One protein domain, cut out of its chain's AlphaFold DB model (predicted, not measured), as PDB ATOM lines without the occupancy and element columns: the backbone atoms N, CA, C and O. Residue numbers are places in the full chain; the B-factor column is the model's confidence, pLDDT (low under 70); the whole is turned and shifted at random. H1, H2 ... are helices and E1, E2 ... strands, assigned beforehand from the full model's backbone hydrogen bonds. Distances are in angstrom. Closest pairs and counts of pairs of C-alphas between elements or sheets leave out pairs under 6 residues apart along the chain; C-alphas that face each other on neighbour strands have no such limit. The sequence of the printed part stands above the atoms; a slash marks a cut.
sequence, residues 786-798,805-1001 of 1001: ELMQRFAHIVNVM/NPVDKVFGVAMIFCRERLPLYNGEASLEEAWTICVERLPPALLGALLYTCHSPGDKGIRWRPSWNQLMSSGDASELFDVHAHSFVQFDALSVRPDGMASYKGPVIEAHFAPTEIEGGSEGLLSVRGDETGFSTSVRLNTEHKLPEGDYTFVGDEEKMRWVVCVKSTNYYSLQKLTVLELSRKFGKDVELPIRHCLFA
ATOM      1  N   GLU A 786      -6.493 -23.672  28.128       74.25
ATOM      2  CA  GLU A 786      -5.820 -23.716  29.434       74.25
ATOM      3  C   GLU A 786      -6.574 -22.894  30.493       74.25
ATOM      4  O   GLU A 786      -7.232 -21.894  30.188       74.25
ATOM      5  N   LEU A 787      -6.466 -23.293  31.764       78.25
ATOM      6  CA  LEU A 787      -7.286 -22.744  32.851       78.25
ATOM      7  C   LEU A 787      -7.116 -21.224  33.037       78.25
ATOM      8  O   LEU A 787      -8.110 -20.528  33.240       78.25
ATOM      9  N   MET A 788      -5.893 -20.694  32.900       81.75
ATOM     10  CA  MET A 788      -5.641 -19.248  32.991       81.75
ATOM     11  C   MET A 788      -6.091 -18.471  31.754       81.75
ATOM     12  O   MET A 788      -6.652 -17.388  31.904       81.75
ATOM     13  N   GLN A 789      -5.927 -19.026  30.550       79.88
ATOM     14  CA  GLN A 789      -6.442 -18.421  29.312       79.88
ATOM     15  C   GLN A 789      -7.971 -18.296  29.381       79.88
ATOM     16  O   GLN A 789      -8.538 -17.244  29.089       79.88
ATOM     17  N   ARG A 790      -8.633 -19.352  29.868       80.81
ATOM     18  CA  ARG A 790     -10.074 -19.399  30.136       80.81
ATOM     19  C   ARG A 790     -10.494 -18.368  31.187       80.81
ATOM     20  O   ARG A 790     -11.459 -17.645  30.961       80.81
ATOM     21  N   PHE A 791      -9.773 -18.263  32.306       86.88
ATOM     22  CA  PHE A 791     -10.049 -17.269  33.350       86.88
ATOM     23  C   PHE A 791      -9.904 -15.830  32.834       86.88
ATOM     24  O   PHE A 791     -10.848 -15.046  32.945       86.88
ATOM     25  N   ALA A 792      -8.776 -15.502  32.197       86.19
ATOM     26  CA  ALA A 792      -8.539 -14.190  31.600       86.19
ATOM     27  C   ALA A 792      -9.606 -13.839  30.550       86.19
ATOM     28  O   ALA A 792     -10.154 -12.737  30.576       86.19
ATOM     29  N   HIS A 793      -9.979 -14.787  29.682       82.69
ATOM     30  CA  HIS A 793     -11.028 -14.569  28.688       82.69
ATOM     31  C   HIS A 793     -12.400 -14.283  29.322       82.69
ATOM     32  O   HIS A 793     -13.065 -13.327  28.926       82.69
ATOM     33  N   ILE A 794     -12.813 -15.047  30.342       86.50
ATOM     34  CA  ILE A 794     -14.079 -14.805  31.054       86.50
ATOM     35  C   ILE A 794     -14.077 -13.441  31.757       86.50
ATOM     36  O   ILE A 794     -15.066 -12.711  31.662       86.50
ATOM     37  N   VAL A 795     -12.968 -13.048  32.394       90.00
ATOM     38  CA  VAL A 795     -12.813 -11.700  32.968       90.00
ATOM     39  C   VAL A 795     -12.923 -10.632  31.873       90.00
ATOM     40  O   VAL A 795     -13.684  -9.678  32.036       90.00
ATOM     41  N   ASN A 796     -12.258 -10.806  30.727       86.62
ATOM     42  CA  ASN A 796     -12.347  -9.876  29.598       86.62
ATOM     43  C   ASN A 796     -13.769  -9.762  29.030       86.62
ATOM     44  O   ASN A 796     -14.210  -8.655  28.740       86.62
ATOM     45  N   VAL A 797     -14.525 -10.858  28.919       84.69
ATOM     46  CA  VAL A 797     -15.940 -10.811  28.511       84.69
ATOM     47  C   VAL A 797     -16.802 -10.116  29.577       84.69
ATOM     48  O   VAL A 797     -17.690  -9.331  29.240       84.69
ATOM     49  N   MET A 798     -16.522 -10.333  30.865       89.50
ATOM     50  CA  MET A 798     -17.263  -9.720  31.971       89.50
ATOM     51  C   MET A 798     -16.981  -8.214  32.141       89.50
ATOM     52  O   MET A 798     -17.882  -7.463  32.539       89.50
ATOM     53  N   ASN A 805     -26.141  -4.200  39.563       92.56
ATOM     54  CA  ASN A 805     -25.236  -4.080  40.695       92.56
ATOM     55  C   ASN A 805     -23.821  -4.479  40.230       92.56
ATOM     56  O   ASN A 805     -23.657  -5.580  39.705       92.56
ATOM     57  N   PRO A 806     -22.773  -3.653  40.415       94.00
ATOM     58  CA  PRO A 806     -21.398  -4.025  40.069       94.00
ATOM     59  C   PRO A 806     -20.938  -5.374  40.653       94.00
ATOM     60  O   PRO A 806     -20.121  -6.055  40.032       94.00
ATOM     61  N   VAL A 807     -21.483  -5.771  41.809       94.94
ATOM     62  CA  VAL A 807     -21.215  -7.054  42.485       94.94
ATOM     63  C   VAL A 807     -21.671  -8.264  41.655       94.94
ATOM     64  O   VAL A 807     -21.012  -9.303  41.692       94.94
ATOM     65  N   ASP A 808     -22.708  -8.123  40.821       93.75
ATOM     66  CA  ASP A 808     -23.214  -9.183  39.931       93.75
ATOM     67  C   ASP A 808     -22.110  -9.749  39.021       93.75
ATOM     68  O   ASP A 808     -22.078 -10.943  38.728       93.75
ATOM     69  N   LYS A 809     -21.158  -8.902  38.599       94.69
ATOM     70  CA  LYS A 809     -20.022  -9.325  37.765       94.69
ATOM     71  C   LYS A 809     -19.093 -10.298  38.483       94.69
ATOM     72  O   LYS A 809     -18.549 -11.198  37.850       94.69
ATOM     73  N   VAL A 810     -18.908 -10.108  39.789       94.94
ATOM     74  CA  VAL A 810     -18.037 -10.946  40.617       94.94
ATOM     75  C   VAL A 810     -18.658 -12.335  40.762       94.94
ATOM     76  O   VAL A 810     -18.008 -13.342  40.487       94.94
ATOM     77  N   PHE A 811     -19.952 -12.384  41.093       92.06
ATOM     78  CA  PHE A 811     -20.703 -13.634  41.210       92.06
ATOM     79  C   PHE A 811     -20.872 -14.353  39.863       92.06
ATOM     80  O   PHE A 811     -20.718 -15.570  39.813       92.06
ATOM     81  N   GLY A 812     -21.062 -13.625  38.758       90.06
ATOM     82  CA  GLY A 812     -21.091 -14.208  37.413       90.06
ATOM     83  C   GLY A 812     -19.775 -14.887  37.002       90.06
ATOM     84  O   GLY A 812     -19.804 -15.901  36.309       90.06
ATOM     85  N   VAL A 813     -18.615 -14.397  37.468       90.44
ATOM     86  CA  VAL A 813     -17.334 -15.122  37.324       90.44
ATOM     87  C   VAL A 813     -17.283 -16.323  38.274       90.44
ATOM     88  O   VAL A 813     -16.902 -17.419  37.861       90.44
ATOM     89  N   ALA A 814     -17.704 -16.154  39.530       89.75
ATOM     90  CA  ALA A 814     -17.693 -17.225  40.527       89.75
ATOM     91  C   ALA A 814     -18.534 -18.441  40.109       89.75
ATOM     92  O   ALA A 814     -18.098 -19.572  40.288       89.75
ATOM     93  N   MET A 815     -19.696 -18.238  39.490       85.44
ATOM     94  CA  MET A 815     -20.565 -19.334  39.041       85.44
ATOM     95  C   MET A 815     -19.950 -20.196  37.931       85.44
ATOM     96  O   MET A 815     -20.271 -21.378  37.820       85.44
ATOM     97  N   ILE A 816     -19.028 -19.638  37.143       85.75
ATOM     98  CA  ILE A 816     -18.334 -20.366  36.073       85.75
ATOM     99  C   ILE A 816     -17.216 -21.255  36.646       85.75
ATOM    100  O   ILE A 816     -17.039 -22.381  36.170       85.75
ATOM    101  N   PHE A 817     -16.497 -20.783  37.675       87.75
ATOM    102  CA  PHE A 817     -15.297 -21.443  38.215       87.75
ATOM    103  C   PHE A 817     -15.502 -22.187  39.550       87.75
ATOM    104  O   PHE A 817     -14.944 -23.267  39.724       87.75
ATOM    105  N   CYS A 818     -16.315 -21.683  40.481       89.62
ATOM    106  CA  CYS A 818     -16.504 -22.233  41.834       89.62
ATOM    107  C   CYS A 818     -17.522 -23.400  41.885       89.62
ATOM    108  O   CYS A 818     -18.314 -23.501  42.824       89.62
ATOM    109  N   ARG A 819     -17.529 -24.282  40.871       81.88
ATOM    110  CA  ARG A 819     -18.591 -25.287  40.608       81.88
ATOM    111  C   ARG A 819     -18.859 -26.303  41.732       81.88
ATOM    112  O   ARG A 819     -19.900 -26.959  41.709       81.88
ATOM    113  N   GLU A 820     -17.945 -26.442  42.688       86.12
ATOM    114  CA  GLU A 820     -18.029 -27.371  43.828       86.12
ATOM    115  C   GLU A 820     -18.450 -26.687  45.144       86.12
ATOM    116  O   GLU A 820     -19.004 -27.333  46.035       86.12
ATOM    117  N   ARG A 821     -18.178 -25.381  45.273       91.81
ATOM    118  CA  ARG A 821     -18.287 -24.588  46.509       91.81
ATOM    119  C   ARG A 821     -18.734 -23.161  46.176       91.81
ATOM    120  O   ARG A 821     -17.952 -22.224  46.298       91.81
ATOM    121  N   LEU A 822     -19.967 -22.959  45.717       93.50
ATOM    122  CA  LEU A 822     -20.413 -21.620  45.309       93.50
ATOM    123  C   LEU A 822     -20.509 -20.662  46.514       93.50
ATOM    124  O   LEU A 822     -20.899 -21.088  47.600       93.50
ATOM    125  N   PRO A 823     -20.177 -19.370  46.364       94.44
ATOM    126  CA  PRO A 823     -20.428 -18.370  47.401       94.44
ATOM    127  C   PRO A 823     -21.924 -18.029  47.505       94.44
ATOM    128  O   PRO A 823     -22.627 -18.034  46.495       94.44
ATOM    129  N   LEU A 824     -22.404 -17.682  48.706       93.62
ATOM    130  CA  LEU A 824     -23.729 -17.060  48.864       93.62
ATOM    131  C   LEU A 824     -23.739 -15.660  48.235       93.62
ATOM    132  O   LEU A 824     -22.785 -14.898  48.408       93.62
ATOM    133  N   TYR A 825     -24.819 -15.300  47.537       94.25
ATOM    134  CA  TYR A 825     -24.953 -13.962  46.957       94.25
ATOM    135  C   TYR A 825     -25.227 -12.916  48.039       94.25
ATOM    136  O   TYR A 825     -26.286 -12.919  48.664       94.25
ATOM    137  N   ASN A 826     -24.302 -11.968  48.191       92.56
ATOM    138  CA  ASN A 826     -24.508 -10.754  48.973       92.56
ATOM    139  C   ASN A 826     -24.386  -9.526  48.059       92.56
ATOM    140  O   ASN A 826     -23.284  -9.079  47.748       92.56
ATOM    141  N   GLY A 827     -25.528  -8.969  47.650       91.75
ATOM    142  CA  GLY A 827     -25.587  -7.758  46.825       91.75
ATOM    143  C   GLY A 827     -25.209  -6.460  47.554       91.75
ATOM    144  O   GLY A 827     -25.072  -5.432  46.898       91.75
ATOM    145  N   GLU A 828     -25.040  -6.490  48.878       93.44
ATOM    146  CA  GLU A 828     -24.656  -5.337  49.709       93.44
ATOM    147  C   GLU A 828     -23.160  -5.361  50.093       93.44
ATOM    148  O   GLU A 828     -22.659  -4.400  50.675       93.44
ATOM    149  N   ALA A 829     -22.431  -6.426  49.731       93.44
ATOM    150  CA  ALA A 829     -20.984  -6.540  49.920       93.44
ATOM    151  C   ALA A 829     -20.199  -5.532  49.066       93.44
ATOM    152  O   ALA A 829     -20.605  -5.149  47.966       93.44
ATOM    153  N   SER A 830     -19.001  -5.163  49.522       94.75
ATOM    154  CA  SER A 830     -18.066  -4.410  48.682       94.75
ATOM    155  C   SER A 830     -17.465  -5.290  47.571       94.75
ATOM    156  O   SER A 830     -17.345  -6.506  47.710       94.75
ATOM    157  N   LEU A 831     -17.037  -4.688  46.452       95.06
ATOM    158  CA  LEU A 831     -16.489  -5.437  45.306       95.06
ATOM    159  C   LEU A 831     -15.286  -6.326  45.664       95.06
ATOM    160  O   LEU A 831     -15.189  -7.452  45.182       95.06
ATOM    161  N   GLU A 832     -14.379  -5.838  46.514       94.06
ATOM    162  CA  GLU A 832     -13.193  -6.605  46.923       94.06
ATOM    163  C   GLU A 832     -13.524  -7.678  47.971       94.06
ATOM    164  O   GLU A 832     -12.869  -8.714  48.009       94.06
ATOM    165  N   GLU A 833     -14.550  -7.469  48.795       94.19
ATOM    166  CA  GLU A 833     -15.077  -8.455  49.747       94.19
ATOM    167  C   GLU A 833     -15.773  -9.599  49.010       94.19
ATOM    168  O   GLU A 833     -15.403 -10.757  49.198       94.19
ATOM    169  N   ALA A 834     -16.682  -9.282  48.081       95.00
ATOM    170  CA  ALA A 834     -17.289 -10.257  47.182       95.00
ATOM    171  C   ALA A 834     -16.211 -11.032  46.405       95.00
ATOM    172  O   ALA A 834     -16.265 -12.258  46.336       95.00
ATOM    173  N   TRP A 835     -15.182 -10.350  45.884       95.56
ATOM    174  CA  TRP A 835     -14.080 -11.015  45.182       95.56
ATOM    175  C   TRP A 835     -13.240 -11.894  46.117       95.56
ATOM    176  O   TRP A 835     -12.874 -13.003  45.741       95.56
ATOM    177  N   THR A 836     -13.009 -11.473  47.360       94.25
ATOM    178  CA  THR A 836     -12.319 -12.281  48.381       94.25
ATOM    179  C   THR A 836     -13.100 -13.555  48.718       94.25
ATOM    180  O   THR A 836     -12.526 -14.644  48.721       94.25
ATOM    181  N   ILE A 837     -14.417 -13.433  48.906       93.12
ATOM    182  CA  ILE A 837     -15.346 -14.551  49.116       93.12
ATOM    183  C   ILE A 837     -15.330 -15.505  47.910       93.12
ATOM    184  O   ILE A 837     -15.314 -16.723  48.092       93.12
ATOM    185  N   CYS A 838     -15.285 -14.984  46.682       94.44
ATOM    186  CA  CYS A 838     -15.199 -15.810  45.477       94.44
ATOM    187  C   CYS A 838     -13.842 -16.523  45.359       94.44
ATOM    188  O   CYS A 838     -13.815 -17.710  45.046       94.44
ATOM    189  N   VAL A 839     -12.731 -15.844  45.672       94.31
ATOM    190  CA  VAL A 839     -11.378 -16.423  45.646       94.31
ATOM    191  C   VAL A 839     -11.244 -17.602  46.607       94.31
ATOM    192  O   VAL A 839     -10.750 -18.637  46.188       94.31
ATOM    193  N   GLU A 840     -11.748 -17.519  47.843       93.31
ATOM    194  CA  GLU A 840     -11.727 -18.633  48.823       93.31
ATOM    195  C   GLU A 840     -12.418 -19.929  48.319       93.31
ATOM    196  O   GLU A 840     -12.332 -20.996  48.936       93.31
ATOM    197  N   ARG A 841     -13.122 -19.831  47.188       93.44
ATOM    198  CA  ARG A 841     -13.983 -20.847  46.582       93.44
ATOM    199  C   ARG A 841     -13.581 -21.231  45.148       93.44
ATOM    200  O   ARG A 841     -14.235 -22.090  44.559       93.44
ATOM    201  N   LEU A 842     -12.510 -20.649  44.596       91.62
ATOM    202  CA  LEU A 842     -11.950 -21.066  43.303       91.62
ATOM    203  C   LEU A 842     -11.267 -22.449  43.418       91.62
ATOM    204  O   LEU A 842     -10.756 -22.785  44.490       91.62
ATOM    205  N   PRO A 843     -11.193 -23.242  42.329       87.81
ATOM    206  CA  PRO A 843     -10.473 -24.517  42.329       87.81
ATOM    207  C   PRO A 843      -8.985 -24.340  42.693       87.81
ATOM    208  O   PRO A 843      -8.375 -23.381  42.207       87.81
ATOM    209  N   PRO A 844      -8.346 -25.253  43.454       86.56
ATOM    210  CA  PRO A 844      -6.958 -25.065  43.896       86.56
ATOM    211  C   PRO A 844      -5.941 -24.911  42.757       86.56
ATOM    212  O   PRO A 844      -4.984 -24.160  42.900       86.56
ATOM    213  N   ALA A 845      -6.187 -25.513  41.588       84.12
ATOM    214  CA  ALA A 845      -5.368 -25.292  40.393       84.12
ATOM    215  C   ALA A 845      -5.390 -23.825  39.906       84.12
ATOM    216  O   ALA A 845      -4.363 -23.289  39.491       84.12
ATOM    217  N   LEU A 846      -6.540 -23.146  40.005       87.31
ATOM    218  CA  LEU A 846      -6.668 -21.720  39.690       87.31
ATOM    219  C   LEU A 846      -6.074 -20.847  40.806       87.31
ATOM    220  O   LEU A 846      -5.465 -19.824  40.512       87.31
ATOM    221  N   LEU A 847      -6.172 -21.264  42.073       90.69
ATOM    222  CA  LEU A 847      -5.490 -20.594  43.190       90.69
ATOM    223  C   LEU A 847      -3.964 -20.640  43.046       90.69
ATOM    224  O   LEU A 847      -3.307 -19.608  43.185       90.69
ATOM    225  N   GLY A 848      -3.415 -21.811  42.709       88.38
ATOM    226  CA  GLY A 848      -1.996 -21.996  42.417       88.38
ATOM    227  C   GLY A 848      -1.565 -21.126  41.245       88.38
ATOM    228  O   GLY A 848      -0.607 -20.366  41.360       88.38
ATOM    229  N   ALA A 849      -2.336 -21.116  40.157       86.62
ATOM    230  CA  ALA A 849      -2.057 -20.237  39.031       86.62
ATOM    231  C   ALA A 849      -2.101 -18.740  39.403       86.62
ATOM    232  O   ALA A 849      -1.176 -18.013  39.050       86.62
ATOM    233  N   LEU A 850      -3.079 -18.257  40.178       90.31
ATOM    234  CA  LEU A 850      -3.089 -16.864  40.661       90.31
ATOM    235  C   LEU A 850      -1.849 -16.536  41.520       90.31
ATOM    236  O   LEU A 850      -1.290 -15.443  41.405       90.31
ATOM    237  N   LEU A 851      -1.382 -17.478  42.344       90.94
ATOM    238  CA  LEU A 851      -0.192 -17.310  43.179       90.94
ATOM    239  C   LEU A 851       1.114 -17.306  42.355       90.94
ATOM    240  O   LEU A 851       1.932 -16.402  42.544       90.94
ATOM    241  N   TYR A 852       1.280 -18.246  41.419       88.12
ATOM    242  CA  TYR A 852       2.525 -18.508  40.674       88.12
ATOM    243  C   TYR A 852       2.574 -17.955  39.237       88.12
ATOM    244  O   TYR A 852       3.608 -18.072  38.586       88.12
ATOM    245  N   THR A 853       1.513 -17.330  38.721       85.00
ATOM    246  CA  THR A 853       1.540 -16.672  37.393       85.00
ATOM    247  C   THR A 853       1.274 -15.172  37.447       85.00
ATOM    248  O   THR A 853       1.716 -14.470  36.545       85.00
ATOM    249  N   CYS A 854       0.614 -14.650  38.492       86.75
ATOM    250  CA  CYS A 854       0.351 -13.214  38.611       86.75
ATOM    251  C   CYS A 854       1.634 -12.447  38.958       86.75
ATOM    252  O   CYS A 854       2.092 -12.519  40.105       86.75
ATOM    253  N   HIS A 855       2.210 -11.717  37.998       81.81
ATOM    254  CA  HIS A 855       3.489 -11.012  38.186       81.81
ATOM    255  C   HIS A 855       3.349  -9.751  39.040       81.81
ATOM    256  O   HIS A 855       4.283  -9.398  39.759       81.81
ATOM    257  N   SER A 856       2.185  -9.098  38.976       84.50
ATOM    258  CA  SER A 856       1.859  -7.915  39.780       84.50
ATOM    259  C   SER A 856       1.255  -8.312  41.138       84.50
ATOM    260  O   SER A 856       0.428  -9.227  41.189       84.50
ATOM    261  N   PRO A 857       1.600  -7.629  42.243       89.25
ATOM    262  CA  PRO A 857       0.947  -7.818  43.535       89.25
ATOM    263  C   PRO A 857      -0.389  -7.058  43.608       89.25
ATOM    264  O   PRO A 857      -0.604  -6.071  42.901       89.25
ATOM    265  N   GLY A 858      -1.271  -7.481  44.514       90.81
ATOM    266  CA  GLY A 858      -2.559  -6.824  44.759       90.81
ATOM    267  C   GLY A 858      -2.440  -5.357  45.211       90.81
ATOM    268  O   GLY A 858      -1.548  -5.013  46.001       90.81
ATOM    269  N   ASP A 859      -3.345  -4.501  44.713       89.44
ATOM    270  CA  ASP A 859      -3.404  -3.055  45.013       89.44
ATOM    271  C   ASP A 859      -4.211  -2.696  46.281       89.44
ATOM    272  O   ASP A 859      -4.087  -1.581  46.791       89.44
ATOM    273  N   LYS A 860      -5.004  -3.631  46.827       80.69
ATOM    274  CA  LYS A 860      -5.902  -3.406  47.975       80.69
ATOM    275  C   LYS A 860      -5.890  -4.566  48.971       80.69
ATOM    276  O   LYS A 860      -6.514  -5.600  48.744       80.69
ATOM    277  N   GLY A 861      -5.262  -4.345  50.127       81.06
ATOM    278  CA  GLY A 861      -5.282  -5.268  51.266       81.06
ATOM    279  C   GLY A 861      -4.495  -6.553  51.007       81.06
ATOM    280  O   GLY A 861      -3.338  -6.649  51.407       81.06
ATOM    281  N   ILE A 862      -5.129  -7.509  50.329       90.19
ATOM    282  CA  ILE A 862      -4.558  -8.804  49.943       90.19
ATOM    283  C   ILE A 862      -3.656  -8.614  48.717       90.19
ATOM    284  O   ILE A 862      -4.095  -8.041  47.720       90.19
ATOM    285  N   ARG A 863      -2.398  -9.074  48.777       90.19
ATOM    286  CA  ARG A 863      -1.370  -8.809  47.755       90.19
ATOM    287  C   ARG A 863      -0.875 -10.036  46.998       90.19
ATOM    288  O   ARG A 863      -0.250  -9.863  45.952       90.19
ATOM    289  N   TRP A 864      -1.149 -11.255  47.463       92.31
ATOM    290  CA  TRP A 864      -0.686 -12.479  46.783       92.31
ATOM    291  C   TRP A 864      -1.341 -12.724  45.405       92.31
ATOM    292  O   TRP A 864      -0.742 -13.356  44.527       92.31
ATOM    293  N   ARG A 865      -2.537 -12.159  45.211       92.69
ATOM    294  CA  ARG A 865      -3.395 -12.189  44.012       92.69
ATOM    295  C   ARG A 865      -3.748 -10.761  43.556       92.69
ATOM    296  O   ARG A 865      -3.572  -9.838  44.352       92.69
ATOM    297  N   PRO A 866      -4.327 -10.557  42.358       93.25
ATOM    298  CA  PRO A 866      -4.880  -9.257  42.001       93.25
ATOM    299  C   PRO A 866      -6.196  -8.967  42.741       93.25
ATOM    300  O   PRO A 866      -6.951  -9.865  43.150       93.25
ATOM    301  N   SER A 867      -6.485  -7.678  42.886       94.50
ATOM    302  CA  SER A 867      -7.797  -7.171  43.278       94.50
ATOM    303  C   SER A 867      -8.804  -7.264  42.130       94.50
ATOM    304  O   SER A 867      -8.441  -7.436  40.961       94.50
ATOM    305  N   TRP A 868     -10.087  -7.100  42.449       95.19
ATOM    306  CA  TRP A 868     -11.132  -6.969  41.438       95.19
ATOM    307  C   TRP A 868     -10.909  -5.717  40.582       95.19
ATOM    308  O   TRP A 868     -11.099  -5.735  39.366       95.19
ATOM    309  N   ASN A 869     -10.428  -4.638  41.205       93.56
ATOM    310  CA  ASN A 869     -10.056  -3.407  40.520       93.56
ATOM    311  C   ASN A 869      -8.968  -3.613  39.457       93.56
ATOM    312  O   ASN A 869      -9.135  -3.140  38.335       93.56
ATOM    313  N   GLN A 870      -7.897  -4.351  39.763       93.06
ATOM    314  CA  GLN A 870      -6.833  -4.656  38.795       93.06
ATOM    315  C   GLN A 870      -7.344  -5.535  37.648       93.06
ATOM    316  O   GLN A 870      -7.112  -5.213  36.481       93.06
ATOM    317  N   LEU A 871      -8.106  -6.591  37.963       92.75
ATOM    318  CA  LEU A 871      -8.738  -7.451  36.956       92.75
ATOM    319  C   LEU A 871      -9.593  -6.639  35.978       92.75
ATOM    320  O   LEU A 871      -9.462  -6.806  34.768       92.75
ATOM    321  N   MET A 872     -10.421  -5.728  36.489       92.06
ATOM    322  CA  MET A 872     -11.342  -4.928  35.679       92.06
ATOM    323  C   MET A 872     -10.681  -3.747  34.950       92.06
ATOM    324  O   MET A 872     -11.195  -3.342  33.912       92.06
ATOM    325  N   SER A 873      -9.564  -3.212  35.463       90.56
ATOM    326  CA  SER A 873      -8.875  -2.034  34.892       90.56
ATOM    327  C   SER A 873      -7.753  -2.371  33.902       90.56
ATOM    328  O   SER A 873      -7.306  -1.480  33.183       90.56
ATOM    329  N   SER A 874      -7.283  -3.623  33.863       87.69
ATOM    330  CA  SER A 874      -6.336  -4.104  32.841       87.69
ATOM    331  C   SER A 874      -6.901  -3.930  31.425       87.69
ATOM    332  O   SER A 874      -8.119  -4.020  31.230       87.69
ATOM    333  N   GLY A 875      -6.037  -3.730  30.423       83.75
ATOM    334  CA  GLY A 875      -6.463  -3.709  29.023       83.75
ATOM    335  C   GLY A 875      -6.971  -5.095  28.648       83.75
ATOM    336  O   GLY A 875      -8.174  -5.314  28.477       83.75
ATOM    337  N   ASP A 876      -6.063  -6.061  28.701       85.25
ATOM    338  CA  ASP A 876      -6.352  -7.484  28.637       85.25
ATOM    339  C   ASP A 876      -6.025  -8.158  29.982       85.25
ATOM    340  O   ASP A 876      -4.967  -7.952  30.563       85.25
ATOM    341  N   ALA A 877      -6.931  -8.982  30.513       86.44
ATOM    342  CA  ALA A 877      -6.696  -9.685  31.775       86.44
ATOM    343  C   ALA A 877      -5.528 -10.688  31.693       86.44
ATOM    344  O   ALA A 877      -5.009 -11.079  32.734       86.44
ATOM    345  N   SER A 878      -5.095 -11.081  30.488       83.81
ATOM    346  CA  SER A 878      -3.870 -11.863  30.271       83.81
ATOM    347  C   SER A 878      -2.584 -11.084  30.569       83.81
ATOM    348  O   SER A 878      -1.588 -11.706  30.908       83.81
ATOM    349  N   GLU A 879      -2.595  -9.746  30.548       84.00
ATOM    350  CA  GLU A 879      -1.425  -8.907  30.879       84.00
ATOM    351  C   GLU A 879      -1.008  -9.042  32.357       84.00
ATOM    352  O   GLU A 879       0.116  -8.720  32.729       84.00
ATOM    353  N   LEU A 880      -1.910  -9.528  33.219       83.38
ATOM    354  CA  LEU A 880      -1.655  -9.706  34.650       83.38
ATOM    355  C   LEU A 880      -0.960 -11.036  34.989       83.38
ATOM    356  O   LEU A 880      -0.484 -11.180  36.119       83.38
ATOM    357  N   PHE A 881      -0.936 -12.003  34.064       84.06
ATOM    358  CA  PHE A 881      -0.580 -13.398  34.335       84.06
ATOM    359  C   PHE A 881       0.283 -14.016  33.234       84.06
ATOM    360  O   PHE A 881       0.084 -13.758  32.052       84.06
ATOM    361  N   ASP A 882       1.155 -14.960  33.586       74.88
ATOM    362  CA  ASP A 882       1.616 -15.927  32.589       74.88
ATOM    363  C   ASP A 882       0.469 -16.884  32.222       74.88
ATOM    364  O   ASP A 882      -0.006 -17.670  33.045       74.88
ATOM    365  N   VAL A 883       0.006 -16.789  30.977       60.81
ATOM    366  CA  VAL A 883      -1.112 -17.578  30.445       60.81
ATOM    367  C   VAL A 883      -0.693 -18.924  29.841       60.81
ATOM    368  O   VAL A 883      -1.526 -19.557  29.196       60.81
ATOM    369  N   HIS A 884       0.553 -19.371  30.035       61.53
ATOM    370  CA  HIS A 884       1.033 -20.679  29.569       61.53
ATOM    371  C   HIS A 884       1.274 -21.655  30.728       61.53
ATOM    372  O   HIS A 884       1.993 -21.347  31.680       61.53
ATOM    373  N   ALA A 885       0.701 -22.852  30.607       55.34
ATOM    374  CA  ALA A 885       0.867 -24.050  31.429       55.34
ATOM    375  C   ALA A 885       1.566 -23.846  32.791       55.34
ATOM    376  O   ALA A 885       2.775 -24.050  32.947       55.34
ATOM    377  N   HIS A 886       0.784 -23.518  33.821       61.94
ATOM    378  CA  HIS A 886       1.130 -23.856  35.200       61.94
ATOM    379  C   HIS A 886       0.200 -24.974  35.673       61.94
ATOM    380  O   HIS A 886      -0.989 -24.751  35.903       61.94
ATOM    381  N   SER A 887       0.747 -26.185  35.787       60.41
ATOM    382  CA  SER A 887       0.061 -27.321  36.398       60.41
ATOM    383  C   SER A 887       0.381 -27.328  37.889       60.41
ATOM    384  O   SER A 887       1.458 -27.763  38.286       60.41
ATOM    385  N   PHE A 888      -0.538 -26.829  38.712       65.00
ATOM    386  CA  PHE A 888      -0.444 -26.941  40.166       65.00
ATOM    387  C   PHE A 888      -1.080 -28.273  40.588       65.00
ATOM    388  O   PHE A 888      -2.272 -28.475  40.346       65.00
ATOM    389  N   VAL A 889      -0.283 -29.204  41.127       58.75
ATOM    390  CA  VAL A 889      -0.652 -30.632  41.205       58.75
ATOM    391  C   VAL A 889      -1.121 -31.043  42.601       58.75
ATOM    392  O   VAL A 889      -2.077 -31.813  42.709       58.75
ATOM    393  N   GLN A 890      -0.525 -30.526  43.680       61.94
ATOM    394  CA  GLN A 890      -0.931 -30.881  45.039       61.94
ATOM    395  C   GLN A 890      -2.029 -29.946  45.568       61.94
ATOM    396  O   GLN A 890      -1.772 -28.980  46.287       61.94
ATOM    397  N   PHE A 891      -3.286 -30.283  45.263       60.03
ATOM    398  CA  PHE A 891      -4.489 -29.556  45.700       60.03
ATOM    399  C   PHE A 891      -4.536 -29.269  47.218       60.03
ATOM    400  O   PHE A 891      -5.024 -28.215  47.615       60.03
ATOM    401  N   ASP A 892      -3.974 -30.151  48.055       60.09
ATOM    402  CA  ASP A 892      -3.909 -29.991  49.520       60.09
ATOM    403  C   ASP A 892      -2.840 -28.991  50.009       60.09
ATOM    404  O   ASP A 892      -2.841 -28.598  51.178       60.09
ATOM    405  N   ALA A 893      -1.882 -28.603  49.159       78.25
ATOM    406  CA  ALA A 893      -0.748 -27.776  49.568       78.25
ATOM    407  C   ALA A 893      -1.100 -26.286  49.699       78.25
ATOM    408  O   ALA A 893      -0.381 -25.565  50.395       78.25
ATOM    409  N   LEU A 894      -2.179 -25.826  49.053       88.62
ATOM    410  CA  LEU A 894      -2.621 -24.430  49.009       88.62
ATOM    411  C   LEU A 894      -4.095 -24.300  49.407       88.62
ATOM    412  O   LEU A 894      -4.974 -24.901  48.800       88.62
ATOM    413  N   SER A 895      -4.375 -23.434  50.377       90.00
ATOM    414  CA  SER A 895      -5.733 -23.065  50.787       90.00
ATOM    415  C   SER A 895      -5.859 -21.552  50.956       90.00
ATOM    416  O   SER A 895      -4.863 -20.851  51.139       90.00
ATOM    417  N   VAL A 896      -7.082 -21.029  50.903       92.62
ATOM    418  CA  VAL A 896      -7.379 -19.615  51.178       92.62
ATOM    419  C   VAL A 896      -8.324 -19.531  52.371       92.62
ATOM    420  O   VAL A 896      -9.253 -20.323  52.507       92.62
ATOM    421  N   ARG A 897      -8.048 -18.579  53.260       90.56
ATOM    422  CA  ARG A 897      -8.817 -18.309  54.479       90.56
ATOM    423  C   ARG A 897      -9.973 -17.332  54.201       90.56
ATOM    424  O   ARG A 897      -9.874 -16.547  53.258       90.56
ATOM    425  N   PRO A 898     -11.018 -17.277  55.051       87.56
ATOM    426  CA  PRO A 898     -12.117 -16.310  54.906       87.56
ATOM    427  C   PRO A 898     -11.703 -14.830  54.996       87.56
ATOM    428  O   PRO A 898     -12.442 -13.959  54.552       87.56
ATOM    429  N   ASP A 899     -10.522 -14.533  55.551       89.25
ATOM    430  CA  ASP A 899      -9.903 -13.196  55.544       89.25
ATOM    431  C   ASP A 899      -9.164 -12.865  54.229       89.25
ATOM    432  O   ASP A 899      -8.639 -11.767  54.068       89.25
ATOM    433  N   GLY A 900      -9.136 -13.798  53.271       91.69
ATOM    434  CA  GLY A 900      -8.508 -13.651  51.961       91.69
ATOM    435  C   GLY A 900      -7.027 -14.015  51.898       91.69
ATOM    436  O   GLY A 900      -6.469 -14.017  50.797       91.69
ATOM    437  N   MET A 901      -6.391 -14.341  53.026       93.50
ATOM    438  CA  MET A 901      -4.983 -14.740  53.060       93.50
ATOM    439  C   MET A 901      -4.790 -16.161  52.508       93.50
ATOM    440  O   MET A 901      -5.588 -17.060  52.793       93.50
ATOM    441  N   ALA A 902      -3.715 -16.385  51.750       94.31
ATOM    442  CA  ALA A 902      -3.358 -17.711  51.240       94.31
ATOM    443  C   ALA A 902      -2.417 -18.441  52.207       94.31
ATOM    444  O   ALA A 902      -1.406 -17.889  52.633       94.31
ATOM    445  N   SER A 903      -2.730 -19.696  52.521       93.19
ATOM    446  CA  SER A 903      -1.931 -20.591  53.359       93.19
ATOM    447  C   SER A 903      -1.343 -21.691  52.474       93.19
ATOM    448  O   SER A 903      -2.095 -22.466  51.882       93.19
ATOM    449  N   TYR A 904      -0.017 -21.748  52.367       91.94
ATOM    450  CA  TYR A 904       0.711 -22.670  51.491       91.94
ATOM    451  C   TYR A 904       1.756 -23.482  52.264       91.94
ATOM    452  O   TYR A 904       2.348 -22.987  53.223       91.94
ATOM    453  N   LYS A 905       2.046 -24.712  51.834       90.00
ATOM    454  CA  LYS A 905       3.150 -25.519  52.367       90.00
ATOM    455  C   LYS A 905       4.040 -26.025  51.232       90.00
ATOM    456  O   LYS A 905       3.655 -26.937  50.513       90.00
ATOM    457  N   GLY A 906       5.258 -25.495  51.135       88.44
ATOM    458  CA  GLY A 906       6.206 -25.871  50.083       88.44
ATOM    459  C   GLY A 906       7.630 -25.357  50.320       88.44
ATOM    460  O   GLY A 906       7.939 -24.913  51.433       88.44
ATOM    461  N   PRO A 907       8.518 -25.465  49.316       88.12
ATOM    462  CA  PRO A 907       9.925 -25.078  49.422       88.12
ATOM    463  C   PRO A 907      10.103 -23.579  49.682       88.12
ATOM    464  O   PRO A 907       9.500 -22.756  48.994       88.12
ATOM    465  N   VAL A 908      10.982 -23.214  50.620       88.69
ATOM    466  CA  VAL A 908      11.374 -21.814  50.862       88.69
ATOM    467  C   VAL A 908      12.890 -21.682  50.876       88.69
ATOM    468  O   VAL A 908      13.574 -22.507  51.477       88.69
ATOM    469  N   ILE A 909      13.416 -20.628  50.250       86.56
ATOM    470  CA  ILE A 909      14.841 -20.276  50.293       86.56
ATOM    471  C   ILE A 909      15.040 -18.784  50.575       86.56
ATOM    472  O   ILE A 909      14.271 -17.939  50.120       86.56
ATOM    473  N   GLU A 910      16.120 -18.473  51.288       88.19
ATOM    474  CA  GLU A 910      16.660 -17.120  51.411       88.19
ATOM    475  C   GLU A 910      17.784 -16.964  50.385       88.19
ATOM    476  O   GLU A 910      18.780 -17.696  50.413       88.19
ATOM    477  N   ALA A 911      17.634 -16.017  49.462       85.88
ATOM    478  CA  ALA A 911      18.606 -15.811  48.399       85.88
ATOM    479  C   ALA A 911      18.815 -14.326  48.100       85.88
ATOM    480  O   ALA A 911      17.963 -13.477  48.360       85.88
ATOM    481  N   HIS A 912      19.989 -14.025  47.562       87.88
ATOM    482  CA  HIS A 912      20.334 -12.711  47.053       87.88
ATOM    483  C   HIS A 912      20.088 -12.679  45.544       87.88
ATOM    484  O   HIS A 912      20.552 -13.568  44.828       87.88
ATOM    485  N   PHE A 913      19.360 -11.674  45.072       86.62
ATOM    486  CA  PHE A 913      19.115 -11.423  43.659       86.62
ATOM    487  C   PHE A 913      19.922 -10.205  43.206       86.62
ATOM    488  O   PHE A 913      19.816  -9.141  43.815       86.62
ATOM    489  N   ALA A 914      20.671 -10.357  42.114       85.81
ATOM    490  CA  ALA A 914      21.358  -9.267  41.427       85.81
ATOM    491  C   ALA A 914      20.899  -9.204  39.954       85.81
ATOM    492  O   ALA A 914      20.998 -10.219  39.256       85.81
ATOM    493  N   PRO A 915      20.383  -8.063  39.459       82.50
ATOM    494  CA  PRO A 915      19.934  -7.928  38.075       82.50
ATOM    495  C   PRO A 915      21.107  -7.837  37.088       82.50
ATOM    496  O   PRO A 915      22.143  -7.243  37.386       82.50
ATOM    497  N   THR A 916      20.907  -8.360  35.878       75.00
ATOM    498  CA  THR A 916      21.872  -8.318  34.770       75.00
ATOM    499  C   THR A 916      21.224  -7.659  33.552       75.00
ATOM    500  O   THR A 916      20.184  -8.117  33.078       75.00
ATOM    501  N   GLU A 917      21.833  -6.600  33.013       62.41
ATOM    502  CA  GLU A 917      21.347  -5.968  31.779       62.41
ATOM    503  C   GLU A 917      21.642  -6.842  30.549       62.41
ATOM    504  O   GLU A 917      22.788  -7.222  30.304       62.41
ATOM    505  N   ILE A 918      20.605  -7.146  29.760       58.69
ATOM    506  CA  ILE A 918      20.691  -7.901  28.502       58.69
ATOM    507  C   ILE A 918      19.808  -7.213  27.447       58.69
ATOM    508  O   ILE A 918      18.727  -6.707  27.753       58.69
ATOM    509  N   GLU A 919      20.240  -7.200  26.181       44.81
ATOM    510  CA  GLU A 919      19.415  -6.701  25.073       44.81
ATOM    511  C   GLU A 919      18.119  -7.523  24.930       44.81
ATOM    512  O   GLU A 919      18.129  -8.649  24.430       44.81
ATOM    513  N   GLY A 920      16.988  -6.936  25.330       52.09
ATOM    514  CA  GLY A 920      15.650  -7.500  25.125       52.09
ATOM    515  C   GLY A 920      14.987  -8.142  26.348       52.09
ATOM    516  O   GLY A 920      13.901  -8.695  26.195       52.09
ATOM    517  N   GLY A 921      15.573  -8.058  27.546       56.78
ATOM    518  CA  GLY A 921      14.906  -8.526  28.765       56.78
ATOM    519  C   GLY A 921      15.704  -8.299  30.047       56.78
ATOM    520  O   GLY A 921      16.902  -8.030  30.014       56.78
ATOM    521  N   SER A 922      15.022  -8.437  31.184       59.25
ATOM    522  CA  SER A 922      15.648  -8.441  32.507       59.25
ATOM    523  C   SER A 922      15.942  -9.887  32.920       59.25
ATOM    524  O   SER A 922      15.026 -10.647  33.234       59.25
ATOM    525  N   GLU A 923      17.212 -10.281  32.943       70.31
ATOM    526  CA  GLU A 923      17.645 -11.500  33.638       70.31
ATOM    527  C   GLU A 923      18.407 -11.111  34.914       70.31
ATOM    528  O   GLU A 923      18.625  -9.931  35.195       70.31
ATOM    529  N   GLY A 924      18.776 -12.088  35.735       75.44
ATOM    530  CA  GLY A 924      19.576 -11.841  36.928       75.44
ATOM    531  C   GLY A 924      20.225 -13.103  37.472       75.44
ATOM    532  O   GLY A 924      19.908 -14.222  37.060       75.44
ATOM    533  N   LEU A 925      21.145 -12.914  38.409       78.12
ATOM    534  CA  LEU A 925      21.791 -13.985  39.152       78.12
ATOM    535  C   LEU A 925      21.093 -14.155  40.505       78.12
ATOM    536  O   LEU A 925      21.026 -13.217  41.300       78.12
ATOM    537  N   LEU A 926      20.598 -15.363  40.767       80.75
ATOM    538  CA  LEU A 926      20.080 -15.769  42.067       80.75
ATOM    539  C   LEU A 926      21.158 -16.571  42.803       80.75
ATOM    540  O   LEU A 926      21.578 -17.622  42.323       80.75
ATOM    541  N   SER A 927      21.575 -16.090  43.972       79.88
ATOM    542  CA  SER A 927      22.613 -16.698  44.814       79.88
ATOM    543  C   SER A 927      22.016 -17.128  46.153       79.88
ATOM    544  O   SER A 927      21.637 -16.288  46.972       79.88
ATOM    545  N   VAL A 928      21.910 -18.437  46.379       74.50
ATOM    546  CA  VAL A 928      21.254 -19.016  47.562       74.50
ATOM    547  C   VAL A 928      22.238 -19.083  48.729       74.50
ATOM    548  O   VAL A 928      23.383 -19.495  48.556       74.50
ATOM    549  N   ARG A 929      21.807 -18.688  49.936       63.44
ATOM    550  CA  ARG A 929      22.635 -18.798  51.151       63.44
ATOM    551  C   ARG A 929      22.187 -19.998  51.984       63.44
ATOM    552  O   ARG A 929      21.161 -19.929  52.654       63.44
ATOM    553  N   GLY A 930      22.978 -21.068  51.966       56.34
ATOM    554  CA  GLY A 930      22.741 -22.266  52.777       56.34
ATOM    555  C   GLY A 930      23.924 -23.231  52.759       56.34
ATOM    556  O   GLY A 930      24.462 -23.555  53.814       56.34
ATOM    557  N   ASP A 931      24.364 -23.616  51.562       48.06
ATOM    558  CA  ASP A 931      25.308 -24.722  51.377       48.06
ATOM    559  C   ASP A 931      26.761 -24.240  51.245       48.06
ATOM    560  O   ASP A 931      27.031 -23.213  50.615       48.06
ATOM    561  N   GLU A 932      27.718 -25.022  51.756       44.88
ATOM    562  CA  GLU A 932      29.164 -24.716  51.719       44.88
ATOM    563  C   GLU A 932      29.755 -24.632  50.293       44.88
ATOM    564  O   GLU A 932      30.894 -24.207  50.104       44.88
ATOM    565  N   THR A 933      28.974 -25.008  49.275       50.34
ATOM    566  CA  THR A 933      29.316 -24.956  47.845       50.34
ATOM    567  C   THR A 933      28.738 -23.745  47.101       50.34
ATOM    568  O   THR A 933      29.109 -23.526  45.950       50.34
ATOM    569  N   GLY A 934      27.866 -22.942  47.729       57.12
ATOM    570  CA  GLY A 934      27.392 -21.658  47.196       57.12
ATOM    571  C   GLY A 934      26.607 -21.741  45.880       57.12
ATOM    572  O   GLY A 934      27.039 -21.195  44.862       57.12
ATOM    573  N   PHE A 935      25.439 -22.396  45.882       67.31
ATOM    574  CA  PHE A 935      24.605 -22.517  44.681       67.31
ATOM    575  C   PHE A 935      24.167 -21.147  44.128       67.31
ATOM    576  O   PHE A 935      23.492 -20.362  44.801       67.31
ATOM    577  N   SER A 936      24.498 -20.897  42.861       68.44
ATOM    578  CA  SER A 936      24.032 -19.740  42.096       68.44
ATOM    579  C   SER A 936      23.488 -20.171  40.732       68.44
ATOM    580  O   SER A 936      23.990 -21.113  40.116       68.44
ATOM    581  N   THR A 937      22.427 -19.509  40.270       71.19
ATOM    582  CA  THR A 937      21.745 -19.837  39.009       71.19
ATOM    583  C   THR A 937      21.210 -18.589  38.314       71.19
ATOM    584  O   THR A 937      20.818 -17.617  38.962       71.19
ATOM    585  N   SER A 938      21.179 -18.609  36.983       67.00
ATOM    586  CA  SER A 938      20.539 -17.573  36.174       67.00
ATOM    587  C   SER A 938      19.016 -17.692  36.250       67.00
ATOM    588  O   SER A 938      18.446 -18.768  36.028       67.00
ATOM    589  N   VAL A 939      18.341 -16.581  36.526       71.69
ATOM    590  CA  VAL A 939      16.877 -16.486  36.580       71.69
ATOM    591  C   VAL A 939      16.372 -15.456  35.583       71.69
ATOM    592  O   VAL A 939      17.037 -14.453  35.315       71.69
ATOM    593  N   ARG A 940      15.184 -15.705  35.031       66.50
ATOM    594  CA  ARG A 940      14.521 -14.789  34.104       66.50
ATOM    595  C   ARG A 940      13.373 -14.100  34.834       66.50
ATOM    596  O   ARG A 940      12.502 -14.768  35.391       66.50
ATOM    597  N   LEU A 941      13.365 -12.768  34.831       63.59
ATOM    598  CA  LEU A 941      12.159 -12.012  35.168       63.59
ATOM    599  C   LEU A 941      11.206 -12.103  33.974       63.59
ATOM    600  O   LEU A 941      11.646 -12.007  32.826       63.59
ATOM    601  N   ASN A 942       9.903 -12.233  34.228       58.22
ATOM    602  CA  ASN A 942       8.901 -12.145  33.165       58.22
ATOM    603  C   ASN A 942       8.719 -10.671  32.740       58.22
ATOM    604  O   ASN A 942       7.855  -9.951  33.234       58.22
ATOM    605  N   THR A 943       9.649 -10.243  31.878       51.09
ATOM    606  CA  THR A 943       9.708  -9.087  30.958       51.09
ATOM    607  C   THR A 943       9.379  -7.660  31.418       51.09
ATOM    608  O   THR A 943       9.974  -6.749  30.848       51.09
ATOM    609  N   GLU A 944       8.527  -7.409  32.416       54.06
ATOM    610  CA  GLU A 944       8.070  -6.040  32.737       54.06
ATOM    611  C   GLU A 944       8.413  -5.546  34.150       54.06
ATOM    612  O   GLU A 944       8.634  -4.350  34.350       54.06
ATOM    613  N   HIS A 945       8.519  -6.432  35.144       60.59
ATOM    614  CA  HIS A 945       8.865  -6.024  36.510       60.59
ATOM    615  C   HIS A 945      10.384  -5.911  36.718       60.59
ATOM    616  O   HIS A 945      11.141  -6.845  36.455       60.59
ATOM    617  N   LYS A 946      10.834  -4.768  37.255       68.25
ATOM    618  CA  LYS A 946      12.215  -4.560  37.721       68.25
ATOM    619  C   LYS A 946      12.316  -4.858  39.217       68.25
ATOM    620  O   LYS A 946      12.016  -3.996  40.041       68.25
ATOM    621  N   LEU A 947      12.754  -6.067  39.564       80.50
ATOM    622  CA  LEU A 947      13.203  -6.380  40.923       80.50
ATOM    623  C   LEU A 947      14.588  -5.725  41.137       80.50
ATOM    624  O   LEU A 947      15.466  -5.933  40.297       80.50
ATOM    625  N   PRO A 948      14.801  -4.900  42.179       85.75
ATOM    626  CA  PRO A 948      16.116  -4.325  42.457       85.75
ATOM    627  C   PRO A 948      17.065  -5.364  43.076       85.75
ATOM    628  O   PRO A 948      16.647  -6.448  43.477       85.75
ATOM    629  N   GLU A 949      18.353  -5.027  43.156       88.00
ATOM    630  CA  GLU A 949      19.347  -5.842  43.863       88.00
ATOM    631  C   GLU A 949      19.002  -5.941  45.359       88.00
ATOM    632  O   GLU A 949      18.689  -4.931  45.998       88.00
ATOM    633  N   GLY A 950      19.051  -7.147  45.929       89.88
ATOM    634  CA  GLY A 950      18.704  -7.341  47.334       89.88
ATOM    635  C   GLY A 950      18.571  -8.791  47.788       89.88
ATOM    636  O   GLY A 950      18.587  -9.736  47.003       89.88
ATOM    637  N   ASP A 951      18.425  -8.957  49.100       91.06
ATOM    638  CA  ASP A 951      18.061 -10.229  49.723       91.06
ATOM    639  C   ASP A 951      16.532 -10.380  49.757       91.06
ATOM    640  O   ASP A 951      15.841  -9.466  50.213       91.06
ATOM    641  N   TYR A 952      16.014 -11.548  49.374       91.88
ATOM    642  CA  TYR A 952      14.580 -11.847  49.362       91.88
ATOM    643  C   TYR A 952      14.276 -13.260  49.875       91.88
ATOM    644  O   TYR A 952      15.107 -14.171  49.788       91.88
ATOM    645  N   THR A 953      13.046 -13.436  50.362       91.75
ATOM    646  CA  THR A 953      12.460 -14.749  50.652       91.75
ATOM    647  C   THR A 953      11.768 -15.246  49.388       91.75
ATOM    648  O   THR A 953      10.900 -14.552  48.856       91.75
ATOM    649  N   PHE A 954      12.116 -16.437  48.907       89.38
ATOM    650  CA  PHE A 954      11.490 -17.046  47.731       89.38
ATOM    651  C   PHE A 954      10.713 -18.297  48.141       89.38
ATOM    652  O   PHE A 954      11.256 -19.162  48.830       89.38
ATOM    653  N   VAL A 955       9.463 -18.411  47.686       91.12
ATOM    654  CA  VAL A 955       8.601 -19.582  47.914       91.12
ATOM    655  C   VAL A 955       8.353 -20.286  46.582       91.12
ATOM    656  O   VAL A 955       7.783 -19.695  45.665       91.12
ATOM    657  N   GLY A 956       8.826 -21.522  46.459       87.44
ATOM    658  CA  GLY A 956       8.794 -22.291  45.213       87.44
ATOM    659  C   GLY A 956       7.490 -23.052  45.027       87.44
ATOM    660  O   GLY A 956       6.771 -23.297  45.995       87.44
ATOM    661  N   ASP A 957       7.188 -23.425  43.788       82.38
ATOM    662  CA  ASP A 957       6.225 -24.482  43.484       82.38
ATOM    663  C   ASP A 957       6.821 -25.882  43.760       82.38
ATOM    664  O   ASP A 957       8.016 -26.046  44.032       82.38
ATOM    665  N   GLU A 958       5.978 -26.915  43.697       72.12
ATOM    666  CA  GLU A 958       6.381 -28.326  43.848       72.12
ATOM    667  C   GLU A 958       7.450 -28.734  42.820       72.12
ATOM    668  O   GLU A 958       8.372 -29.498  43.113       72.12
ATOM    669  N   GLU A 959       7.353 -28.174  41.612       72.06
ATOM    670  CA  GLU A 959       8.270 -28.398  40.500       72.06
ATOM    671  C   GLU A 959       9.632 -27.696  40.658       72.06
ATOM    672  O   GLU A 959      10.532 -27.935  39.839       72.06
ATOM    673  N   LYS A 960       9.803 -26.865  41.697       72.00
ATOM    674  CA  LYS A 960      10.968 -26.003  41.956       72.00
ATOM    675  C   LYS A 960      11.301 -25.061  40.776       72.00
ATOM    676  O   LYS A 960      12.460 -24.666  40.628       72.00
ATOM    677  N   MET A 961      10.318 -24.711  39.939       75.38
ATOM    678  CA  MET A 961      10.455 -23.930  38.698       75.38
ATOM    679  C   MET A 961       9.988 -22.482  38.835       75.38
ATOM    680  O   MET A 961      10.776 -21.576  38.548       75.38
ATOM    681  N   ARG A 962       8.737 -22.250  39.259       83.69
ATOM    682  CA  ARG A 962       8.197 -20.904  39.493       83.69
ATOM    683  C   ARG A 962       8.304 -20.547  40.978       83.69
ATOM    684  O   ARG A 962       8.043 -21.370  41.852       83.69
ATOM    685  N   TRP A 963       8.722 -19.315  41.261       87.25
ATOM    686  CA  TRP A 963       9.094 -18.860  42.605       87.25
ATOM    687  C   TRP A 963       8.465 -17.509  42.931       87.25
ATOM    688  O   TRP A 963       8.807 -16.492  42.324       87.25
ATOM    689  N   VAL A 964       7.566 -17.487  43.916       90.56
ATOM    690  CA  VAL A 964       6.983 -16.254  44.458       90.56
ATOM    691  C   VAL A 964       8.071 -15.501  45.216       90.56
ATOM    692  O   VAL A 964       8.641 -16.026  46.173       90.56
ATOM    693  N   VAL A 965       8.353 -14.270  44.795       91.19
ATOM    694  CA  VAL A 965       9.306 -13.383  45.470       91.19
ATOM    695  C   VAL A 965       8.569 -12.608  46.549       91.19
ATOM    696  O   VAL A 965       7.578 -11.932  46.261       91.19
ATOM    697  N   CYS A 966       9.073 -12.658  47.775       92.62
ATOM    698  CA  CYS A 966       8.534 -11.931  48.914       92.62
ATOM    699  C   CYS A 966       9.558 -10.963  49.508       92.62
ATOM    700  O   CYS A 966      10.770 -11.172  49.419       92.62
ATOM    701  N   VAL A 967       9.061  -9.915  50.173       91.62
ATOM    702  CA  VAL A 967       9.887  -9.100  51.078       91.62
ATOM    703  C   VAL A 967      10.549 -10.028  52.095       91.62
ATOM    704  O   VAL A 967       9.865 -10.858  52.697       91.62
ATOM    705  N   LYS A 968      11.866  -9.880  52.279       90.12
ATOM    706  CA  LYS A 968      12.668 -10.720  53.171       90.12
ATOM    707  C   LYS A 968      12.055 -10.801  54.572       90.12
ATOM    708  O   LYS A 968      11.956  -9.785  55.261       90.12
ATOM    709  N   SER A 969      11.675 -12.001  55.003       83.38
ATOM    710  CA  SER A 969      10.995 -12.221  56.278       83.38
ATOM    711  C   SER A 969      11.400 -13.550  56.907       83.38
ATOM    712  O   SER A 969      11.205 -14.617  56.333       83.38
ATOM    713  N   THR A 970      11.869 -13.497  58.154       78.38
ATOM    714  CA  THR A 970      12.030 -14.690  59.001       78.38
ATOM    715  C   THR A 970      10.699 -15.187  59.578       78.38
ATOM    716  O   THR A 970      10.651 -16.264  60.172       78.38
ATOM    717  N   ASN A 971       9.610 -14.425  59.407       85.88
ATOM    718  CA  ASN A 971       8.262 -14.801  59.812       85.88
ATOM    719  C   ASN A 971       7.440 -15.249  58.594       85.88
ATOM    720  O   ASN A 971       6.718 -14.460  57.982       85.88
ATOM    721  N   TYR A 972       7.504 -16.544  58.286       85.06
ATOM    722  CA  TYR A 972       6.756 -17.146  57.177       85.06
ATOM    723  C   TYR A 972       5.224 -17.110  57.362       85.06
ATOM    724  O   TYR A 972       4.501 -17.370  56.408       85.06
ATOM    725  N   TYR A 973       4.708 -16.737  58.543       84.38
ATOM    726  CA  TYR A 973       3.273 -16.517  58.783       84.38
ATOM    727  C   TYR A 973       2.782 -15.109  58.392       84.38
ATOM    728  O   TYR A 973       1.626 -14.776  58.644       84.38
ATOM    729  N   SER A 974       3.644 -14.272  57.807       86.25
ATOM    730  CA  SER A 974       3.253 -13.020  57.155       86.25
ATOM    731  C   SER A 974       4.247 -12.692  56.039       86.25
ATOM    732  O   SER A 974       5.215 -11.951  56.229       86.25
ATOM    733  N   LEU A 975       4.040 -13.308  54.873       92.44
ATOM    734  CA  LEU A 975       4.818 -13.050  53.663       92.44
ATOM    735  C   LEU A 975       4.093 -12.054  52.758       92.44
ATOM    736  O   LEU A 975       2.930 -12.244  52.409       92.44
ATOM    737  N   GLN A 976       4.806 -11.011  52.333       91.06
ATOM    738  CA  GLN A 976       4.291 -10.022  51.391       91.06
ATOM    739  C   GLN A 976       4.864 -10.285  49.995       91.06
ATOM    740  O   GLN A 976       6.060 -10.083  49.772       91.06
ATOM    741  N   LYS A 977       4.014 -10.722  49.057       91.81
ATOM    742  CA  LYS A 977       4.388 -10.932  47.648       91.81
ATOM    743  C   LYS A 977       4.827  -9.621  46.984       91.81
ATOM    744  O   LYS A 977       4.209  -8.573  47.174       91.81
ATOM    745  N   LEU A 978       5.878  -9.719  46.174       89.62
ATOM    746  CA  LEU A 978       6.389  -8.665  45.302       89.62
ATOM    747  C   LEU A 978       6.162  -9.002  43.826       89.62
ATOM    748  O   LEU A 978       5.624  -8.173  43.103       89.62
ATOM    749  N   THR A 979       6.561 -10.200  43.385       88.12
ATOM    750  CA  THR A 979       6.394 -10.682  42.001       88.12
ATOM    751  C   THR A 979       6.589 -12.210  41.929       88.12
ATOM    752  O   THR A 979       6.602 -12.868  42.972       88.12
ATOM    753  N   VAL A 980       6.739 -12.788  40.734       86.69
ATOM    754  CA  VAL A 980       7.096 -14.203  40.519       86.69
ATOM    755  C   VAL A 980       8.226 -14.315  39.489       86.69
ATOM    756  O   VAL A 980       8.216 -13.601  38.487       86.69
ATOM    757  N   LEU A 981       9.186 -15.215  39.726       82.25
ATOM    758  CA  LEU A 981      10.264 -15.567  38.789       82.25
ATOM    759  C   LEU A 981      10.111 -16.993  38.261       82.25
ATOM    760  O   LEU A 981       9.506 -17.842  38.917       82.25
ATOM    761  N   GLU A 982      10.766 -17.274  37.136       80.06
ATOM    762  CA  GLU A 982      11.029 -18.634  36.667       80.06
ATOM    763  C   GLU A 982      12.546 -18.892  36.618       80.06
ATOM    764  O   GLU A 982      13.334 -18.048  36.167       80.06
ATOM    765  N   LEU A 983      12.981 -20.058  37.105       75.69
ATOM    766  CA  LEU A 983      14.383 -20.460  37.005       75.69
ATOM    767  C   LEU A 983      14.697 -20.955  35.591       75.69
ATOM    768  O   LEU A 983      13.981 -21.791  35.047       75.69
ATOM    769  N   SER A 984      15.845 -20.559  35.032       71.50
ATOM    770  CA  SER A 984      16.301 -21.107  33.741       71.50
ATOM    771  C   SER A 984      16.632 -22.611  33.790       71.50
ATOM    772  O   SER A 984      16.769 -23.250  32.744       71.50
ATOM    773  N   ARG A 985      16.789 -23.175  34.998       70.00
ATOM    774  CA  ARG A 985      17.022 -24.597  35.291       70.00
ATOM    775  C   ARG A 985      16.439 -24.942  36.663       70.00
ATOM    776  O   ARG A 985      16.635 -24.178  37.606       70.00
ATOM    777  N   LYS A 986      15.818 -26.120  36.795       67.75
ATOM    778  CA  LYS A 986      15.453 -26.700  38.101       67.75
ATOM    779  C   LYS A 986      16.692 -26.853  38.990       67.75
ATOM    780  O   LYS A 986      17.784 -27.143  38.495       67.75
ATOM    781  N   PHE A 987      16.497 -26.751  40.303       67.88
ATOM    782  CA  PHE A 987      17.462 -27.263  41.279       67.88
ATOM    783  C   PHE A 987      17.745 -28.756  41.030       67.88
ATOM    784  O   PHE A 987      16.856 -29.502  40.607       67.88
ATOM    785  N   GLY A 988      18.977 -29.198  41.304       61.16
ATOM    786  CA  GLY A 988      19.350 -30.614  41.216       61.16
ATOM    787  C   GLY A 988      18.507 -31.489  42.150       61.16
ATOM    788  O   GLY A 988      17.989 -31.008  43.161       61.16
ATOM    789  N   LYS A 989      18.372 -32.785  41.829       59.59
ATOM    790  CA  LYS A 989      17.634 -33.735  42.687       59.59
ATOM    791  C   LYS A 989      18.235 -33.824  44.092       59.59
ATOM    792  O   LYS A 989      17.498 -34.009  45.051       59.59
ATOM    793  N   ASP A 990      19.545 -33.629  44.177       57.41
ATOM    794  CA  ASP A 990      20.367 -33.723  45.381       57.41
ATOM    795  C   ASP A 990      20.289 -32.460  46.267       57.41
ATOM    796  O   ASP A 990      20.883 -32.421  47.339       57.41
ATOM    797  N   VAL A 991      19.554 -31.422  45.835       65.31
ATOM    798  CA  VAL A 991      19.319 -30.204  46.626       65.31
ATOM    799  C   VAL A 991      18.028 -30.353  47.435       65.31
ATOM    800  O   VAL A 991      16.913 -30.117  46.936       65.31
ATOM    801  N   GLU A 992      18.178 -30.730  48.704       67.44
ATOM    802  CA  GLU A 992      17.106 -30.626  49.695       67.44
ATOM    803  C   GLU A 992      16.763 -29.152  49.941       67.44
ATOM    804  O   GLU A 992      17.634 -28.325  50.192       67.44
ATOM    805  N   LEU A 993      15.475 -28.807  49.861       78.75
ATOM    806  CA  LEU A 993      14.985 -27.448  50.098       78.75
ATOM    807  C   LEU A 993      14.029 -27.479  51.294       78.75
ATOM    808  O   LEU A 993      13.129 -28.326  51.313       78.75
ATOM    809  N   PRO A 994      14.183 -26.594  52.295       84.38
ATOM    810  CA  PRO A 994      13.411 -26.692  53.522       84.38
ATOM    811  C   PRO A 994      11.948 -26.322  53.264       84.38
ATOM    812  O   PRO A 994      11.614 -25.178  52.954       84.38
ATOM    813  N   ILE A 995      11.060 -27.302  53.429       87.69
ATOM    814  CA  ILE A 995       9.614 -27.099  53.320       87.69
ATOM    815  C   ILE A 995       9.131 -26.311  54.542       87.69
ATOM    816  O   ILE A 995       9.346 -26.722  55.687       87.69
ATOM    817  N   ARG A 996       8.454 -25.182  54.313       89.62
ATOM    818  CA  ARG A 996       7.875 -24.331  55.364       89.62
ATOM    819  C   ARG A 996       6.381 -24.128  55.138       89.62
ATOM    820  O   ARG A 996       5.894 -24.181  54.012       89.62
ATOM    821  N   HIS A 997       5.668 -23.868  56.229       91.31
ATOM    822  CA  HIS A 997       4.316 -23.330  56.161       91.31
ATOM    823  C   HIS A 997       4.401 -21.812  55.967       91.31
ATOM    824  O   HIS A 997       4.994 -21.111  56.788       91.31
ATOM    825  N   CYS A 998       3.821 -21.336  54.873       92.44
ATOM    826  CA  CYS A 998       3.812 -19.957  54.417       92.44
ATOM    827  C   CYS A 998       2.391 -19.400  54.506       92.44
ATOM    828  O   CYS A 998       1.426 -20.103  54.209       92.44
ATOM    829  N   LEU A 999       2.257 -18.136  54.887       93.19
ATOM    830  CA  LEU A 999       0.974 -17.450  54.959       93.19
ATOM    831  C   LEU A 999       1.133 -16.071  54.308       93.19
ATOM    832  O   LEU A 999       1.844 -15.208  54.825       93.19
ATOM    833  N   PHE A1000       0.533 -15.907  53.131       92.06
ATOM    834  CA  PHE A1000       0.662 -14.708  52.313       92.06
ATOM    835  C   PHE A1000      -0.464 -13.712  52.599       92.06
ATOM    836  O   PHE A1000      -1.643 -14.081  52.580       92.06
ATOM    837  N   ALA A1001      -0.075 -12.451  52.794       82.25
ATOM    838  CA  ALA A1001      -0.967 -11.294  52.777       82.25
ATOM    839  C   ALA A1001      -1.138 -10.799  51.335       82.25
ATOM    840  O   ALA A1001      -0.146 -10.336  50.730       82.25
TER     841      ALA A1001
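AT A GLANCE: This is residues 786 to 798 and 805 to 1001 of the 1001 residues of an uncharacterized protein of Schizopora paradoxa (UniProt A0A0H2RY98). A closed barrel of six strands, E3 to E8, makes one lobe, and a cluster of small helices, H1, H2, H3, H5 and H6, makes the other; H4 sits between them, on the outside of the barrel. The long strand E3 bends, and its first part reaches past the ring toward the helices with E2 and E9 on its two sides, the sheet curling round H4. The printed part has 210 residues with six named helices and nine named strands, in the order H1 H2 E1 H3 H4 H5 H6 E2 E3 E4 E5 E6 E7 E8 E9; the class is mixed, and the neighbour strands are antiparallel. The whole is compact, with a radius of gyration of the C-alphas of 17.4 A, yet elongated, spanning 57 by 37 by 28 A.

IN THESE COORDINATES: The longest strand, E3, has residues 902 to 918 and measures 34.5 A from first to last C-alpha, beginning at C-alpha 902 at (-3.358, -17.711, 51.240); it bends by 100 degrees at residue 905. The other strands of the ring are E4, residues 921 to 928 and 22.4 A long; E5, residues 936 to 941; E6, residues 950 to 956 and 18.1 A long; E7, residues 962 to 967; and E8, residues 977 to 983 and 17.4 A long. Outside the ring are E2, residues 894 to 896, and E9, residues 995 to 1000, which ends at C-alpha 1000 at (0.662, -14.708, 52.313). The helices are H1, residues 787 to 798 and 16.4 A long, beginning at C-alpha 787 at (-7.286, -22.744, 32.851); H2, residues 808 to 817; H3, residues 831 to 839; H4, residues 844 to 853; H5, residues 868 to 873; and H6, residues 877 to 880. E1, residues 821 to 823, pairs with no named strand.

HOW THE PARTS SIT: Round the ring run E3 E4 E5 E8 E7 E6 and back to E3, with N 914 to O 925 at 3.0 A, N 926 to O 937 at 2.9 A, N 940 to O 982 at 3.2 A, N 965 to O 979 at 2.9 A, N 955 to O 964 at 2.9 A and N 911 to O 952 at 3.1 A, each within hydrogen-bond range. E3 also pairs with E2, N 895 to O 903 at 2.9 A, and with E9, N 904 to O 998 at 2.9 A. E2 E3 E4 E5 and E6 E7 E8 are meanders, each strand the antiparallel neighbour of the one before. E3 E4 E5 E6 and E5 E6 E7 E8 are Greek keys, three strands of a meander with the first strand the antiparallel neighbour of the fourth. H4 is on the barrel, outside it, at a height over the sheet of 7.7 A; the C-alphas of Tyr 852 and Val 964, the closest of H4 and E7, are 6.3 A apart. H1 only just touches H4, with 3 pairs of C-alphas within 8 A, the closest Leu 787 and Leu 846 at 6.9 A. H1 touches H6, closest at the C-alphas of Ala 792 and Ala 877, 4.9 A. H2 and H3 touch, closest at the C-alphas of Ala 814 and Cys 838, 5.7 A, at a shallow tilt of 10 degrees, the same way. H3 touches H5, closest at the C-alphas of Glu 832 and Trp 868, 5.9 A. The closest C-alphas of E1 and H2 are those of Leu 822 and Met 815, 6.7 A. Every O i to N i+4 pair is within hydrogen-bond range in H1, H3, H4 and H5, against 5 of 6 in H2, while H6 is too short for such a pair.

THE WHOLE: The two C-alphas farthest apart are those of Asn 805 and Glu 932, 59.2 A. Residues 799 to 804 are not printed, and C-alphas 798 and 805 are 13.1 A apart across the cut. The links H4 to H5, H6 to E2 and E8 to E9 are long. The mean pLDDT of the printed part is 82.2, and 39 residues are under 70: 883 to 892, 917 to 922, 929 to 936, 938, 940 to 946 and 986 to 992.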